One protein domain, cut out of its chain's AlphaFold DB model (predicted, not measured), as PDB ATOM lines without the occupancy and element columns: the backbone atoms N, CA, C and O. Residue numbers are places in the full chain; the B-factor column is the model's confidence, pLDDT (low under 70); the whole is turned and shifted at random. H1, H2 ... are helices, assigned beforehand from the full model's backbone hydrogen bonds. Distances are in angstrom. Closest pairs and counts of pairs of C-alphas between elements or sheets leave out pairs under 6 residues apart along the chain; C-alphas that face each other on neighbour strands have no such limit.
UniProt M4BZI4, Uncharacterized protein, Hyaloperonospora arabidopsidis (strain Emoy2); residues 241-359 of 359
ATOM      1  N   ALA A 241     165.198 131.728 160.693       90.31
ATOM      2  CA  ALA A 241     164.672 132.693 159.725       90.31
ATOM      3  C   ALA A 241     165.722 133.680 159.181       90.31
ATOM      4  O   ALA A 241     165.691 134.033 158.004       90.31
ATOM      5  N   LEU A 242     166.659 134.116 160.029       91.75
ATOM      6  CA  LEU A 242     167.755 134.996 159.632       91.75
ATOM      7  C   LEU A 242     168.668 134.360 158.574       91.75
ATOM      8  O   LEU A 242     169.059 135.042 157.633       91.75
ATOM      9  N   GLU A 243     169.000 133.077 158.711       94.25
ATOM     10  CA  GLU A 243     169.888 132.369 157.781       94.25
ATOM     11  C   GLU A 243     169.205 132.164 156.428       94.25
ATOM     12  O   GLU A 243     169.788 132.481 155.393       94.25
ATOM     13  N   TRP A 244     167.928 131.767 156.431       93.94
ATOM     14  CA  TRP A 244     167.113 131.687 155.214       93.94
ATOM     15  C   TRP A 244     167.016 133.024 154.487       93.94
ATOM     16  O   TRP A 244     167.178 133.091 153.271       93.94
ATOM     17  N   PHE A 245     166.788 134.108 155.228       92.88
ATOM     18  CA  PHE A 245     166.706 135.431 154.625       92.88
ATOM     19  C   PHE A 245     168.062 135.892 154.077       92.88
ATOM     20  O   PHE A 245     168.132 136.425 152.972       92.88
ATOM     21  N   ARG A 246     169.160 135.630 154.797       93.12
ATOM     22  CA  ARG A 246     170.526 135.906 154.326       93.12
ATOM     23  C   ARG A 246     170.899 135.092 153.093       93.12
ATOM     24  O   ARG A 246     171.610 135.629 152.243       93.12
ATOM     25  N   ALA A 247     170.399 133.863 152.957       95.00
ATOM     26  CA  ALA A 247     170.651 133.005 151.800       95.00
ATOM     27  C   ALA A 247     170.214 133.650 150.474       95.00
ATOM     28  O   ALA A 247     170.844 133.420 149.442       95.00
ATOM     29  N   LEU A 248     169.221 134.549 150.490       95.44
ATOM     30  CA  LEU A 248     168.840 135.340 149.312       95.44
ATOM     31  C   LEU A 248     170.011 136.147 148.726       95.44
ATOM     32  O   LEU A 248     170.004 136.445 147.536       95.44
ATOM     33  N   THR A 249     171.034 136.459 149.530       93.75
ATOM     34  CA  THR A 249     172.249 137.154 149.080       93.75
ATOM     35  C   THR A 249     173.028 136.366 148.032       93.75
ATOM     36  O   THR A 249     173.645 136.996 147.182       93.75
ATOM     37  N   PHE A 250     172.981 135.028 148.047       93.81
ATOM     38  CA  PHE A 250     173.614 134.198 147.014       93.81
ATOM     39  C   PHE A 250     172.589 133.562 146.063       93.81
ATOM     40  O   PHE A 250     172.840 133.482 144.863       93.81
ATOM     41  N   LEU A 251     171.401 133.186 146.556       96.56
ATOM     42  CA  LEU A 251     170.373 132.529 145.742       96.56
ATOM     43  C   LEU A 251     169.838 133.432 144.623       96.56
ATOM     44  O   LEU A 251     169.644 132.962 143.504       96.56
ATOM     45  N   LEU A 252     169.621 134.729 144.891       96.50
ATOM     46  CA  LEU A 252     169.138 135.663 143.867       96.50
ATOM     47  C   LEU A 252     170.158 135.871 142.737       96.50
ATOM     48  O   LEU A 252     169.758 135.734 141.579       96.50
ATOM     49  N   PRO A 253     171.451 136.146 143.013       95.19
ATOM     50  CA  PRO A 253     172.474 136.166 141.969       95.19
ATOM     51  C   PRO A 253     172.532 134.878 141.148       95.19
ATOM     52  O   PRO A 253     172.551 134.954 139.922       95.19
ATOM     53  N   VAL A 254     172.501 133.708 141.798       94.50
ATOM     54  CA  VAL A 254     172.560 132.404 141.114       94.50
ATOM     55  C   VAL A 254     171.349 132.202 140.204       94.50
ATOM     56  O   VAL A 254     171.524 131.838 139.040       94.50
ATOM     57  N   ALA A 255     170.137 132.496 140.689       96.38
ATOM     58  CA  ALA A 255     168.922 132.448 139.876       96.38
ATOM     59  C   ALA A 255     169.026 133.392 138.672       96.38
ATOM     60  O   ALA A 255     168.749 132.989 137.545       96.38
ATOM     61  N   CYS A 256     169.469 134.632 138.904       96.94
ATOM     62  CA  CYS A 256     169.561 135.657 137.868       96.94
ATOM     63  C   CYS A 256     170.583 135.315 136.786       96.94
ATOM     64  O   CYS A 256     170.279 135.423 135.597       96.94
ATOM     65  N   ALA A 257     171.778 134.882 137.184       93.38
ATOM     66  CA  ALA A 257     172.838 134.496 136.262       93.38
ATOM     67  C   ALA A 257     172.442 133.259 135.443       93.38
ATOM     68  O   ALA A 257     172.541 133.268 134.212       93.38
ATOM     69  N   SER A 258     171.929 132.225 136.113       92.88
ATOM     70  CA  SER A 258     171.537 130.971 135.464       92.88
ATOM     71  C   SER A 258     170.336 131.164 134.541       92.88
ATOM     72  O   SER A 258     170.365 130.709 133.400       92.88
ATOM     73  N   GLY A 259     169.318 131.905 134.990       95.06
ATOM     74  CA  GLY A 259     168.141 132.234 134.190       95.06
ATOM     75  C   GLY A 259     168.487 133.067 132.964       95.06
ATOM     76  O   GLY A 259     168.093 132.708 131.861       95.06
ATOM     77  N   SER A 260     169.306 134.110 133.117       94.19
ATOM     78  CA  SER A 260     169.726 134.941 131.978       94.19
ATOM     79  C   SER A 260     170.492 134.134 130.926       94.19
ATOM     80  O   SER A 260     170.256 134.298 129.730       94.19
ATOM     81  N   ARG A 261     171.383 133.231 131.361       91.94
ATOM     82  CA  ARG A 261     172.128 132.343 130.458       91.94
ATOM     83  C   ARG A 261     171.200 131.374 129.728       91.94
ATOM     84  O   ARG A 261     171.368 131.173 128.530       91.94
ATOM     85  N   LEU A 262     170.226 130.807 130.436       93.12
ATOM     86  CA  LEU A 262     169.271 129.856 129.877       93.12
ATOM     87  C   LEU A 262     168.304 130.521 128.885       93.12
ATOM     88  O   LEU A 262     168.035 129.972 127.825       93.12
ATOM     89  N   MET A 263     167.837 131.733 129.187       93.88
ATOM     90  CA  MET A 263     166.976 132.529 128.304       93.88
ATOM     91  C   MET A 263     167.670 132.951 127.002       93.88
ATOM     92  O   MET A 263     167.007 133.157 125.987       93.88
ATOM     93  N   ALA A 264     168.997 133.109 127.032       92.88
ATOM     94  CA  ALA A 264     169.797 133.424 125.854       92.88
ATOM     95  C   ALA A 264     170.109 132.191 124.983       92.88
ATOM     96  O   ALA A 264     170.559 132.353 123.844       92.88
ATOM     97  N   ASP A 265     169.879 130.979 125.498       91.00
ATOM     98  CA  ASP A 265     170.145 129.723 124.803       91.00
ATOM     99  C   ASP A 265     169.054 129.436 123.759       91.00
ATOM    100  O   ASP A 265     167.901 129.141 124.080       91.00
ATOM    101  N   LYS A 266     169.424 129.537 122.480       85.44
ATOM    102  CA  LYS A 266     168.509 129.313 121.350       85.44
ATOM    103  C   LYS A 266     168.274 127.832 121.060       85.44
ATOM    104  O   LYS A 266     167.311 127.514 120.362       85.44
ATOM    105  N   ASP A 267     169.122 126.958 121.589       87.25
ATOM    106  CA  ASP A 267     169.053 125.516 121.364       87.25
ATOM    107  C   ASP A 267     168.122 124.832 122.384       87.25
ATOM    108  O   ASP A 267     167.747 123.666 122.230       87.25
ATOM    109  N   LEU A 268     167.667 125.573 123.402       87.69
ATOM    110  CA  LEU A 268     166.720 125.096 124.402       87.69
ATOM    111  C   LEU A 268     165.279 125.053 123.863       87.69
ATOM    112  O   LEU A 268     164.472 125.978 124.008       87.69
ATOM    113  N   THR A 269     164.930 123.922 123.265       85.50
ATOM    114  CA  THR A 269     163.577 123.641 122.770       85.50
ATOM    115  C   THR A 269     162.627 123.184 123.881       85.50
ATOM    116  O   THR A 269     163.047 122.645 124.899       85.50
ATOM    117  N   GLU A 270     161.315 123.319 123.669       80.31
ATOM    118  CA  GLU A 270     160.280 122.824 124.598       80.31
ATOM    119  C   GLU A 270     160.467 121.345 124.980       80.31
ATOM    120  O   GLU A 270     160.341 120.984 126.146       80.31
ATOM    121  N   LYS A 271     160.856 120.509 124.011       80.94
ATOM    122  CA  LYS A 271     161.067 119.068 124.207       80.94
ATOM    123  C   LYS A 271     162.318 118.739 125.023       80.94
ATOM    124  O   LYS A 271     162.373 117.672 125.620       80.94
ATOM    125  N   SER A 272     163.326 119.615 125.019       85.19
ATOM    126  CA  SER A 272     164.584 119.385 125.737       85.19
ATOM    127  C   SER A 272     164.601 119.994 127.138       85.19
ATOM    128  O   SER A 272     165.336 119.500 127.983       85.19
ATOM    129  N   ARG A 273     163.756 120.996 127.431       85.06
ATOM    130  CA  ARG A 273     163.716 121.676 128.745       85.06
ATOM    131  C   ARG A 273     163.569 120.731 129.928       85.06
ATOM    132  O   ARG A 273     164.258 120.905 130.923       85.06
ATOM    133  N   GLY A 274     162.671 119.752 129.828       80.06
ATOM    134  CA  GLY A 274     162.379 118.870 130.958       80.06
ATOM    135  C   GLY A 274     163.568 117.994 131.375       80.06
ATOM    136  O   GLY A 274     163.616 117.582 132.529       80.06
ATOM    137  N   GLY A 275     164.512 117.742 130.459       85.00
ATOM    138  CA  GLY A 275     165.722 116.949 130.694       85.00
ATOM    139  C   GLY A 275     167.021 117.758 130.671       85.00
ATOM    140  O   GLY A 275     168.091 117.161 130.667       85.00
ATOM    141  N   ASP A 276     166.953 119.091 130.609       90.56
ATOM    142  CA  ASP A 276     168.136 119.949 130.688       90.56
ATOM    143  C   ASP A 276     168.439 120.266 132.157       90.56
ATOM    144  O   ASP A 276     167.667 120.959 132.827       90.56
ATOM    145  N   ASP A 277     169.582 119.794 132.657       90.25
ATOM    146  CA  ASP A 277     169.990 119.972 134.056       90.25
ATOM    147  C   ASP A 277     170.019 121.446 134.487       90.25
ATOM    148  O   ASP A 277     169.717 121.768 135.636       90.25
ATOM    149  N   ARG A 278     170.332 122.374 133.571       92.06
ATOM    150  CA  ARG A 278     170.384 123.817 133.867       92.06
ATOM    151  C   ARG A 278     168.981 124.376 134.085       92.06
ATOM    152  O   ARG A 278     168.796 125.237 134.945       92.06
ATOM    153  N   TYR A 279     167.995 123.886 133.330       94.62
ATOM    154  CA  TYR A 279     166.586 124.241 133.514       94.62
ATOM    155  C   TYR A 279     166.049 123.682 134.836       94.62
ATOM    156  O   TYR A 279     165.434 124.415 135.612       94.62
ATOM    157  N   VAL A 280     166.343 122.413 135.136       94.56
ATOM    158  CA  VAL A 280     165.939 121.766 136.394       94.56
ATOM    159  C   VAL A 280     166.560 122.476 137.599       94.56
ATOM    160  O   VAL A 280     165.852 122.807 138.553       94.56
ATOM    161  N   MET A 281     167.857 122.789 137.550       95.38
ATOM    162  CA  MET A 281     168.538 123.562 138.589       95.38
ATOM    163  C   MET A 281     167.891 124.941 138.775       95.38
ATOM    164  O   MET A 281     167.675 125.375 139.906       95.38
ATOM    165  N   LEU A 282     167.537 125.629 137.681       96.88
ATOM    166  CA  LEU A 282     166.905 126.948 137.750       96.88
ATOM    167  C   LEU A 282     165.550 126.881 138.458       96.88
ATOM    168  O   LEU A 282     165.282 127.715 139.325       96.88
ATOM    169  N   LEU A 283     164.726 125.876 138.145       97.12
ATOM    170  CA  LEU A 283     163.467 125.648 138.852       97.12
ATOM    171  C   LEU A 283     163.687 125.442 140.354       97.12
ATOM    172  O   LEU A 283     162.954 126.026 141.154       97.12
ATOM    173  N   HIS A 284     164.711 124.677 140.744       96.94
ATOM    174  CA  HIS A 284     165.039 124.467 142.154       96.94
ATOM    175  C   HIS A 284     165.418 125.781 142.847       96.94
ATOM    176  O   HIS A 284     164.830 126.116 143.876       96.94
ATOM    177  N   VAL A 285     166.348 126.564 142.282       97.31
ATOM    178  CA  VAL A 285     166.761 127.847 142.887       97.31
ATOM    179  C   VAL A 285     165.570 128.799 143.005       97.31
ATOM    180  O   VAL A 285     165.380 129.413 144.056       97.31
ATOM    181  N   VAL A 286     164.744 128.907 141.959       97.69
ATOM    182  CA  VAL A 286     163.553 129.767 141.975       97.69
ATOM    183  C   VAL A 286     162.561 129.302 143.041       97.69
ATOM    184  O   VAL A 286     162.067 130.141 143.791       97.69
ATOM    185  N   CYS A 287     162.315 127.995 143.181       97.06
ATOM    186  CA  CYS A 287     161.474 127.466 144.258       97.06
ATOM    187  C   CYS A 287     162.009 127.866 145.636       97.06
ATOM    188  O   CYS A 287     161.250 128.415 146.431       97.06
ATOM    189  N   VAL A 288     163.306 127.663 145.908       96.44
ATOM    190  CA  VAL A 288     163.914 128.033 147.199       96.44
ATOM    191  C   VAL A 288     163.742 129.530 147.471       96.44
ATOM    192  O   VAL A 288     163.272 129.903 148.545       96.44
ATOM    193  N   VAL A 289     164.057 130.397 146.500       96.81
ATOM    194  CA  VAL A 289     163.877 131.853 146.642       96.81
ATOM    195  C   VAL A 289     162.422 132.192 146.964       96.81
ATOM    196  O   VAL A 289     162.157 132.931 147.912       96.81
ATOM    197  N   MET A 290     161.475 131.636 146.211       95.00
ATOM    198  CA  MET A 290     160.056 131.938 146.380       95.00
ATOM    199  C   MET A 290     159.496 131.402 147.700       95.00
ATOM    200  O   MET A 290     158.694 132.089 148.333       95.00
ATOM    201  N   PHE A 291     159.951 130.237 148.166       93.50
ATOM    202  CA  PHE A 291     159.614 129.741 149.498       93.50
ATOM    203  C   PHE A 291     160.106 130.679 150.587       93.50
ATOM    204  O   PHE A 291     159.311 131.077 151.439       93.50
ATOM    205  N   VAL A 292     161.381 131.080 150.537       92.81
ATOM    206  CA  VAL A 292     161.929 132.043 151.496       92.81
ATOM    207  C   VAL A 292     161.062 133.300 151.493       92.81
ATOM    208  O   VAL A 292     160.544 133.671 152.541       92.81
ATOM    209  N   VAL A 293     160.805 133.899 150.327       91.19
ATOM    210  CA  VAL A 293     159.958 135.098 150.196       91.19
ATOM    211  C   VAL A 293     158.567 134.893 150.799       91.19
ATOM    212  O   VAL A 293     158.117 135.736 151.578       91.19
ATOM    213  N   SER A 294     157.918 133.763 150.513       90.31
ATOM    214  CA  SER A 294     156.573 133.457 151.013       90.31
ATOM    215  C   SER A 294     156.481 133.483 152.543       90.31
ATOM    216  O   SER A 294     155.494 133.960 153.098       90.31
ATOM    217  N   HIS A 295     157.545 133.076 153.244       87.19
ATOM    218  CA  HIS A 295     157.590 133.080 154.708       87.19
ATOM    219  C   HIS A 295     157.763 134.469 155.336       87.19
ATOM    220  O   HIS A 295     157.582 134.610 156.555       87.19
ATOM    221  N   PHE A 296     158.145 135.483 154.555       87.00
ATOM    222  CA  PHE A 296     158.429 136.836 155.048       87.00
ATOM    223  C   PHE A 296     157.501 137.914 154.486       87.00
ATOM    224  O   PHE A 296     157.467 139.000 155.056       87.00
ATOM    225  N   GLN A 297     156.740 137.635 153.428       83.50
ATOM    226  CA  GLN A 297     155.935 138.634 152.720       83.50
ATOM    227  C   GLN A 297     154.906 139.357 153.598       83.50
ATOM    228  O   GLN A 297     154.792 140.579 153.521       83.50
ATOM    229  N   ASP A 298     154.226 138.631 154.485       79.56
ATOM    230  CA  ASP A 298     153.192 139.203 155.358       79.56
ATOM    231  C   ASP A 298     153.730 139.645 156.732       79.56
ATOM    232  O   ASP A 298     152.976 140.081 157.610       79.56
ATOM    233  N   LYS A 299     155.046 139.542 156.961       78.56
ATOM    234  CA  LYS A 299     155.651 139.889 158.252       78.56
ATOM    235  C   LYS A 299     155.936 141.386 158.337       78.56
ATOM    236  O   LYS A 299     156.554 141.980 157.465       78.56
ATOM    237  N   LYS A 300     155.528 141.997 159.457       68.62
ATOM    238  CA  LYS A 300     155.772 143.426 159.740       68.62
ATOM    239  C   LYS A 300     157.248 143.759 159.979       68.62
ATOM    240  O   LYS A 300     157.653 144.887 159.727       68.62
ATOM    241  N   HIS A 301     158.019 142.802 160.491       67.19
ATOM    242  CA  HIS A 301     159.438 142.961 160.797       67.19
ATOM    243  C   HIS A 301     160.229 141.877 160.070       67.19
ATOM    244  O   HIS A 301     159.934 140.688 160.218       67.19
ATOM    245  N   HIS A 302     161.223 142.302 159.295       73.69
ATOM    246  CA  HIS A 302     162.144 141.419 158.590       73.69
ATOM    247  C   HIS A 302     163.375 141.140 159.462       73.69
ATOM    248  O   HIS A 302     163.745 141.973 160.292       73.69
ATOM    249  N   PRO A 303     164.001 139.958 159.328       77.94
ATOM    250  CA  PRO A 303     165.085 139.550 160.219       77.94
ATOM    251  C   PRO A 303     166.372 140.362 160.009       77.94
ATOM    252  O   PRO A 303     167.153 140.519 160.945       77.94
ATOM    253  N   CYS A 304     166.604 140.876 158.801       85.81
ATOM    254  CA  CYS A 304     167.696 141.795 158.497       85.81
ATOM    255  C   CYS A 304     167.464 142.488 157.153       85.81
ATOM    256  O   CYS A 304     166.755 141.955 156.309       85.81
ATOM    257  N   ARG A 305     168.165 143.598 156.916       88.12
ATOM    258  CA  ARG A 305     168.258 144.233 155.598       88.12
ATOM    259  C   ARG A 305     169.317 143.540 154.735       88.12
ATOM    260  O   ARG A 305     170.423 143.289 155.219       88.12
ATOM    261  N   LEU A 306     169.013 143.281 153.463       90.50
ATOM    262  CA  LEU A 306     169.981 142.729 152.508       90.50
ATOM    263  C   LEU A 306     170.772 143.823 151.769       90.50
ATOM    264  O   LEU A 306     170.336 144.980 151.714       90.50
ATOM    265  N   PRO A 307     171.940 143.482 151.186       91.44
ATOM    266  CA  PRO A 307     172.714 144.412 150.372       91.44
ATOM    267  C   PRO A 307     171.904 144.993 149.205       91.44
ATOM    268  O   PRO A 307     171.113 144.300 148.568       91.44
ATOM    269  N   VAL A 308     172.166 146.259 148.858       89.88
ATOM    270  CA  VAL A 308     171.488 146.957 147.743       89.88
ATOM    271  C   VAL A 308     171.681 146.225 146.410       89.88
ATOM    272  O   VAL A 308     170.759 146.177 145.599       89.88
ATOM    273  N   ALA A 309     172.850 145.608 146.205       91.56
ATOM    274  CA  ALA A 309     173.118 144.771 145.037       91.56
ATOM    275  C   ALA A 309     172.102 143.621 144.921       91.56
ATOM    276  O   ALA A 309     171.542 143.406 143.850       91.56
ATOM    277  N   THR A 310     171.771 142.958 146.030       92.06
ATOM    278  CA  THR A 310     170.748 141.905 146.081       92.06
ATOM    279  C   THR A 310     169.359 142.463 145.767       92.06
ATOM    280  O   THR A 310     168.615 141.870 144.993       92.06
ATOM    281  N   THR A 311     169.015 143.641 146.297       91.25
ATOM    282  CA  THR A 311     167.740 144.313 145.991       91.25
ATOM    283  C   THR A 311     167.606 144.676 144.509       91.25
ATOM    284  O   THR A 311     166.515 144.595 143.951       91.25
ATOM    285  N   SER A 312     168.708 145.029 143.840       93.81
ATOM    286  CA  SER A 312     168.697 145.352 142.404       93.81
ATOM    287  C   SER A 312     168.368 144.155 141.500       93.81
ATOM    288  O   SER A 312     167.953 144.345 140.358       93.81
ATOM    289  N   LEU A 313     168.483 142.930 142.026       96.56
ATOM    290  CA  LEU A 313     168.180 141.689 141.313       96.56
ATOM    291  C   LEU A 313     166.697 141.304 141.346       96.56
ATOM    292  O   LEU A 313     166.312 140.362 140.659       96.56
ATOM    293  N   VAL A 314     165.846 142.038 142.071       96.50
ATOM    294  CA  VAL A 314     164.403 141.750 142.138       96.50
ATOM    295  C   VAL A 314     163.752 141.801 140.753       96.50
ATOM    296  O   VAL A 314     163.061 140.864 140.371       96.50
ATOM    297  N   THR A 315     164.000 142.855 139.970       96.31
ATOM    298  CA  THR A 315     163.410 142.990 138.628       96.31
ATOM    299  C   THR A 315     163.903 141.904 137.656       96.31
ATOM    300  O   THR A 315     163.056 141.262 137.033       96.31
ATOM    301  N   PRO A 316     165.223 141.631 137.532       97.00
ATOM    302  CA  PRO A 316     165.713 140.488 136.756       97.00
ATOM    303  C   PRO A 316     165.112 139.147 137.190       97.00
ATOM    304  O   PRO A 316     164.733 138.343 136.344       97.00
ATOM    305  N   PHE A 317     164.980 138.918 138.498       98.00
ATOM    306  CA  PHE A 317     164.404 137.686 139.024       98.00
ATOM    307  C   PHE A 317     162.932 137.517 138.624       98.00
ATOM    308  O   PHE A 317     162.553 136.452 138.147       98.00
ATOM    309  N   ILE A 318     162.114 138.570 138.747       96.75
ATOM    310  CA  ILE A 318     160.711 138.543 138.301       96.75
ATOM    311  C   ILE A 318     160.631 138.215 136.806       96.75
ATOM    312  O   ILE A 318     159.838 137.366 136.410       96.75
ATOM    313  N   HIS A 319     161.499 138.811 135.983       97.38
ATOM    314  CA  HIS A 319     161.531 138.521 134.550       97.38
ATOM    315  C   HIS A 319     161.828 137.043 134.247       97.38
ATOM    316  O   HIS A 319     161.236 136.470 133.334       97.38
ATOM    317  N   ILE A 320     162.706 136.412 135.032       97.88
ATOM    318  CA  ILE A 320     163.011 134.980 134.917       97.88
ATOM    319  C   ILE A 320     161.811 134.126 135.322       97.88
ATOM    320  O   ILE A 320     161.508 133.150 134.639       97.88
ATOM    321  N   VAL A 321     161.108 134.489 136.397       97.38
ATOM    322  CA  VAL A 321     159.880 133.796 136.817       97.38
ATOM    323  C   VAL A 321     158.811 133.882 135.725       97.38
ATOM    324  O   VAL A 321     158.238 132.858 135.353       97.38
ATOM    325  N   ASP A 322     158.589 135.066 135.152       96.88
ATOM    326  CA  ASP A 322     157.644 135.261 134.047       96.88
ATOM    327  C   ASP A 322     158.043 134.446 132.810       96.88
ATOM    328  O   ASP A 322     157.195 133.820 132.164       96.88
ATOM    329  N   TRP A 323     159.342 134.408 132.495       96.88
ATOM    330  CA  TRP A 323     159.856 133.587 131.408       96.88
ATOM    331  C   TRP A 323     159.596 132.102 131.661       96.88
ATOM    332  O   TRP A 323     159.049 131.446 130.779       96.88
ATOM    333  N   LEU A 324     159.899 131.584 132.857       96.44
ATOM    334  CA  LEU A 324     159.634 130.189 133.218       96.44
ATOM    335  C   LEU A 324     158.148 129.846 133.071       96.44
ATOM    336  O   LEU A 324     157.820 128.833 132.463       96.44
ATOM    337  N   VAL A 325     157.247 130.711 133.553       95.69
ATOM    338  CA  VAL A 325     155.792 130.530 133.409       95.69
ATOM    339  C   VAL A 325     155.368 130.470 131.936       95.69
ATOM    340  O   VAL A 325     154.492 129.680 131.588       95.69
ATOM    341  N   GLY A 326     155.992 131.269 131.067       94.00
ATOM    342  CA  GLY A 326     155.769 131.227 129.617       94.00
ATOM    343  C   GLY A 326     156.453 130.059 128.894       94.00
ATOM    344  O   GLY A 326     156.141 129.805 127.731       94.00
ATOM    345  N   HIS A 327     157.374 129.353 129.554       94.19
ATOM    346  CA  HIS A 327     158.213 128.303 128.974       94.19
ATOM    347  C   HIS A 327     158.209 127.042 129.859       94.19
ATOM    348  O   HIS A 327     159.266 126.662 130.375       94.19
ATOM    349  N   PRO A 328     157.052 126.371 130.029       93.56
ATOM    350  CA  PRO A 328     156.953 125.156 130.839       93.56
ATOM    351  C   PRO A 328     157.821 124.006 130.281       93.56
ATOM    352  O   PRO A 328     158.191 124.037 129.095       93.56
ATOM    353  N   PRO A 329     158.161 123.002 131.119       92.00
ATOM    354  CA  PRO A 329     158.827 121.776 130.680       92.00
ATOM    355  C   PRO A 329     157.861 120.835 129.940       92.00
ATOM    356  O   PRO A 329     156.642 120.997 130.004       92.00
ATOM    357  N   ASP A 330     158.404 119.816 129.263       87.00
ATOM    358  CA  ASP A 330     157.599 118.722 128.703       87.00
ATOM    359  C   ASP A 330     156.901 117.955 129.840       87.00
ATOM    360  O   ASP A 330     157.556 117.419 130.736       87.00
ATOM    361  N   ALA A 331     155.571 117.868 129.775       84.31
ATOM    362  CA  ALA A 331     154.736 117.174 130.755       84.31
ATOM    363  C   ALA A 331     155.042 115.668 130.878       84.31
ATOM    364  O   ALA A 331     154.594 115.029 131.824       84.31
ATOM    365  N   LYS A 332     155.789 115.083 129.934       86.50
ATOM    366  CA  LYS A 332     156.241 113.686 130.009       86.50
ATOM    367  C   LYS A 332     157.312 113.444 131.070       86.50
ATOM    368  O   LYS A 332     157.508 112.294 131.454       86.50
ATOM    369  N   ILE A 333     158.022 114.485 131.507       86.44
ATOM    370  CA  ILE A 333     159.045 114.381 132.551       86.44
ATOM    371  C   ILE A 333     158.405 114.837 133.863       86.44
ATOM    372  O   ILE A 333     158.476 116.008 134.232       86.44
ATOM    373  N   GLU A 334     157.735 113.893 134.528       86.94
ATOM    374  CA  GLU A 334     156.868 114.124 135.694       86.94
ATOM    375  C   GLU A 334     157.575 114.897 136.815       86.94
ATOM    376  O   GLU A 334     157.070 115.921 137.262       86.94
ATOM    377  N   SER A 335     158.797 114.504 137.182       87.25
ATOM    378  CA  SER A 335     159.565 115.164 138.248       87.25
ATOM    379  C   SER A 335     159.823 116.653 137.981       87.25
ATOM    380  O   SER A 335     159.690 117.489 138.877       87.25
ATOM    381  N   THR A 336     160.164 117.010 136.741       91.94
ATOM    382  CA  THR A 336     160.385 118.408 136.346       91.94
ATOM    383  C   THR A 336     159.062 119.169 136.243       91.94
ATOM    384  O   THR A 336     159.004 120.352 136.585       91.94
ATOM    385  N   ALA A 337     157.992 118.503 135.800       92.81
ATOM    386  CA  ALA A 337     156.653 119.080 135.734       92.81
ATOM    387  C   ALA A 337     156.094 119.402 137.131       92.81
ATOM    388  O   ALA A 337     155.579 120.502 137.333       92.81
ATOM    389  N   ASP A 338     156.270 118.512 138.109       93.06
ATOM    390  CA  ASP A 338     155.848 118.724 139.499       93.06
ATOM    391  C   ASP A 338     156.577 119.909 140.139       93.06
ATOM    392  O   ASP A 338     155.960 120.778 140.765       93.06
ATOM    393  N   LEU A 339     157.893 119.999 139.930       94.38
ATOM    394  CA  LEU A 339     158.688 121.124 140.412       94.38
ATOM    395  C   LEU A 339     158.286 122.445 139.737       94.38
ATOM    396  O   LEU A 339     158.214 123.488 140.391       94.38
ATOM    397  N   PHE A 340     158.000 122.416 138.433       96.50
ATOM    398  CA  PHE A 340     157.468 123.575 137.722       96.50
ATOM    399  C   PHE A 340     156.110 124.006 138.287       96.50
ATOM    400  O   PHE A 340     155.883 125.198 138.499       96.50
ATOM    401  N   GLU A 341     155.215 123.061 138.566       95.75
ATOM    402  CA  GLU A 341     153.914 123.357 139.160       95.75
ATOM    403  C   GLU A 341     154.051 123.965 140.556       95.75
ATOM    404  O   GLU A 341     153.372 124.951 140.867       95.75
ATOM    405  N   LEU A 342     154.992 123.470 141.361       94.06
ATOM    406  CA  LEU A 342     155.330 124.078 142.640       94.06
ATOM    407  C   LEU A 342     155.790 125.533 142.469       94.06
ATOM    408  O   LEU A 342     155.234 126.435 143.104       94.06
ATOM    409  N   MET A 343     156.743 125.777 141.566       95.62
ATOM    410  CA  MET A 343     157.218 127.121 141.226       95.62
ATOM    411  C   MET A 343     156.062 128.032 140.788       95.62
ATOM    412  O   MET A 343     155.927 129.151 141.288       95.62
ATOM    413  N   ARG A 344     155.183 127.542 139.909       95.56
ATOM    414  CA  ARG A 344     154.030 128.278 139.369       95.56
ATOM    415  C   ARG A 344     152.999 128.626 140.443       95.56
ATOM    416  O   ARG A 344     152.358 129.675 140.374       95.56
ATOM    417  N   VAL A 345     152.787 127.749 141.422       93.88
ATOM    418  CA  VAL A 345     151.903 128.033 142.561       93.88
ATOM    419  C   VAL A 345     152.535 129.081 143.476       93.88
ATOM    420  O   VAL A 345     151.844 130.013 143.895       93.88
ATOM    421  N   LEU A 346     153.836 128.968 143.751       92.06
ATOM    422  CA  LEU A 346     154.567 129.936 144.565       92.06
ATOM    423  C   LEU A 346     154.601 131.326 143.917       92.06
ATOM    424  O   LEU A 346     154.350 132.307 144.609       92.06
ATOM    425  N   SER A 347     154.814 131.425 142.601       93.12
ATOM    426  CA  SER A 347     154.835 132.708 141.875       93.12
ATOM    427  C   SER A 347     153.502 133.449 141.880       93.12
ATOM    428  O   SER A 347     153.471 134.675 141.831       93.12
ATOM    429  N   LYS A 348     152.387 132.725 142.004       91.19
ATOM    430  CA  LYS A 348     151.057 133.330 142.163       91.19
ATOM    431  C   LYS A 348     150.771 133.785 143.588       91.19
ATOM    432  O   LYS A 348     149.990 134.711 143.785       91.19
ATOM    433  N   ARG A 349     151.329 133.084 144.577       87.44
ATOM    434  CA  ARG A 349     151.081 133.345 146.002       87.44
ATOM    435  C   ARG A 349     152.012 134.396 146.570       87.44
ATOM    436  O   ARG A 349     151.622 135.093 147.502       87.44
ATOM    437  N   SER A 350     153.218 134.494 146.025       86.44
ATOM    438  CA  SER A 350     154.267 135.309 146.598       86.44
ATOM    439  C   SER A 350     154.893 136.248 145.590       86.44
ATOM    440  O   SER A 350     155.086 135.902 144.431       86.44
ATOM    441  N   ILE A 351     155.202 137.457 146.049       87.50
ATOM    442  CA  ILE A 351     155.770 138.514 145.220       87.50
ATOM    443  C   ILE A 351     157.029 139.007 145.916       87.50
ATOM    444  O   ILE A 351     156.979 139.547 147.023       87.50
ATOM    445  N   LEU A 352     158.166 138.828 145.251       90.50
ATOM    446  CA  LEU A 352     159.411 139.433 145.687       90.50
ATOM    447  C   LEU A 352     159.380 140.922 145.332       90.50
ATOM    448  O   LEU A 352     159.288 141.272 144.159       90.50
ATOM    449  N   THR A 353     159.478 141.801 146.329       90.56
ATOM    450  CA  THR A 353     159.564 143.251 146.101       90.56
ATOM    451  C   THR A 353     160.867 143.828 146.657       90.56
ATOM    452  O   THR A 353     161.456 143.253 147.578       90.56
ATOM    453  N   PRO A 354     161.341 144.976 146.143       88.25
ATOM    454  CA  PRO A 354     162.507 145.655 146.702       88.25
ATOM    455  C   PRO A 354     162.339 146.016 148.184       88.25
ATOM    456  O   PRO A 354     163.293 145.934 148.960       88.25
ATOM    457  N   GLU A 355     161.126 146.389 148.601       87.25
ATOM    458  CA  GLU A 355     160.801 146.748 149.985       87.25
ATOM    459  C   GLU A 355     160.957 145.555 150.924       87.25
ATOM    460  O   GLU A 355     161.443 145.732 152.037       87.25
ATOM    461  N   LEU A 356     160.607 144.346 150.468       86.19
ATOM    462  CA  LEU A 356     160.789 143.119 151.244       86.19
ATOM    463  C   LEU A 356     162.251 142.941 151.673       86.19
ATOM    464  O   LEU A 356     162.508 142.502 152.786       86.19
ATOM    465  N   LEU A 357     163.202 143.281 150.795       87.00
ATOM    466  CA  LEU A 357     164.637 143.060 151.014       87.00
ATOM    467  C   LEU A 357     165.358 144.241 151.681       87.00
ATOM    468  O   LEU A 357     166.490 144.088 152.142       87.00
ATOM    469  N   SER A 358     164.743 145.426 151.663       80.19
ATOM    470  CA  SER A 358     165.365 146.685 152.096       80.19
ATOM    471  C   SER A 358     164.859 147.219 153.439       80.19
ATOM    472  O   SER A 358     165.493 148.130 153.983       80.19
ATOM    473  N   ARG A 359     163.761 146.660 153.957       66.44
ATOM    474  CA  ARG A 359     163.268 146.858 155.328       66.44
ATOM    475  C   ARG A 359     164.153 146.141 156.340       66.44
ATOM    476  O   ARG A 359     164.314 146.715 157.439       66.44
TER     477      ARG A 359
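What this domain is: This is residues 241 to 359 of the 359 residues of an uncharacterized protein of Hyaloperonospora arabidopsidis (strain Emoy2) (UniProt M4BZI4). Three long helices form an elongated slab, with H3 in the middle between H1 and H6, and H5 packs slantwise over one side of it. Short H4 and H7 sit together at one end, and short H2 lies at the other. The printed part has 119 residues with seven named helices, H1 to H7 in order, and no named strand; the class is all helix. The whole is compact, with a radius of gyration of the C-alphas of 14.3 A, and its C-alphas span 43 by 24 by 21 A along their three main axes.

Where its parts are: H1, residues 241 to 263, begins at C-alpha 241 (164.672, 132.693, 159.725) and is 31.5 A long, with a kink of 36 degrees near residue 250. H2 is residues 270 to 273, and H3, residues 277 to 296, is 29.3 A long. H4 is residues 308 to 312. H5, residues 314 to 326, measures 18.5 A, and H6, residues 334 to 349, 22.6 A. H7, residues 354 to 358, ends at C-alpha 358 (165.365, 146.685, 152.096).

How they stand to each other: H1, the hub, touches H3 at Ala 255 and Val 285, their closest C-alphas, 5.9 A apart; they run opposite ways at 35.2 degrees, only just a steep tilt. H1 touches H5 at a steep tilt of 58 degrees, the same way, closest at the C-alphas of Cys 256 and Phe 317, 5.7 A. With residues 248 to 253 alone H1 touches H4, closest at the C-alphas of Thr 249 and Thr 310, 5.8 A. H3 touches H6, the same way at a tilt of 32 degrees, only just shallow, with the C-alphas of Cys 287 and Met 343 closest at 5.2 A. H4 touches H7, closest at the C-alphas of Thr 311 and Pro 354, 5.4 A. H2 is close to H3 but not clearly touching, and H1 and H6 are apart. Every O i to N i+4 pair is within hydrogen-bond range in H4, H5, H6 and H7, against 15 of 19 in H1 and 15 of 16 in H3; H2 is too short for such a pair.

The domain as a whole: The C-alphas of Asp 267 and Lys 300 are the two farthest apart, 44.4 A. The printed part has no cut, and the link H3 to H4 is long, with 11 residues. Residues 300 to 301 and residue 359, the chain's last, have pLDDT under 70.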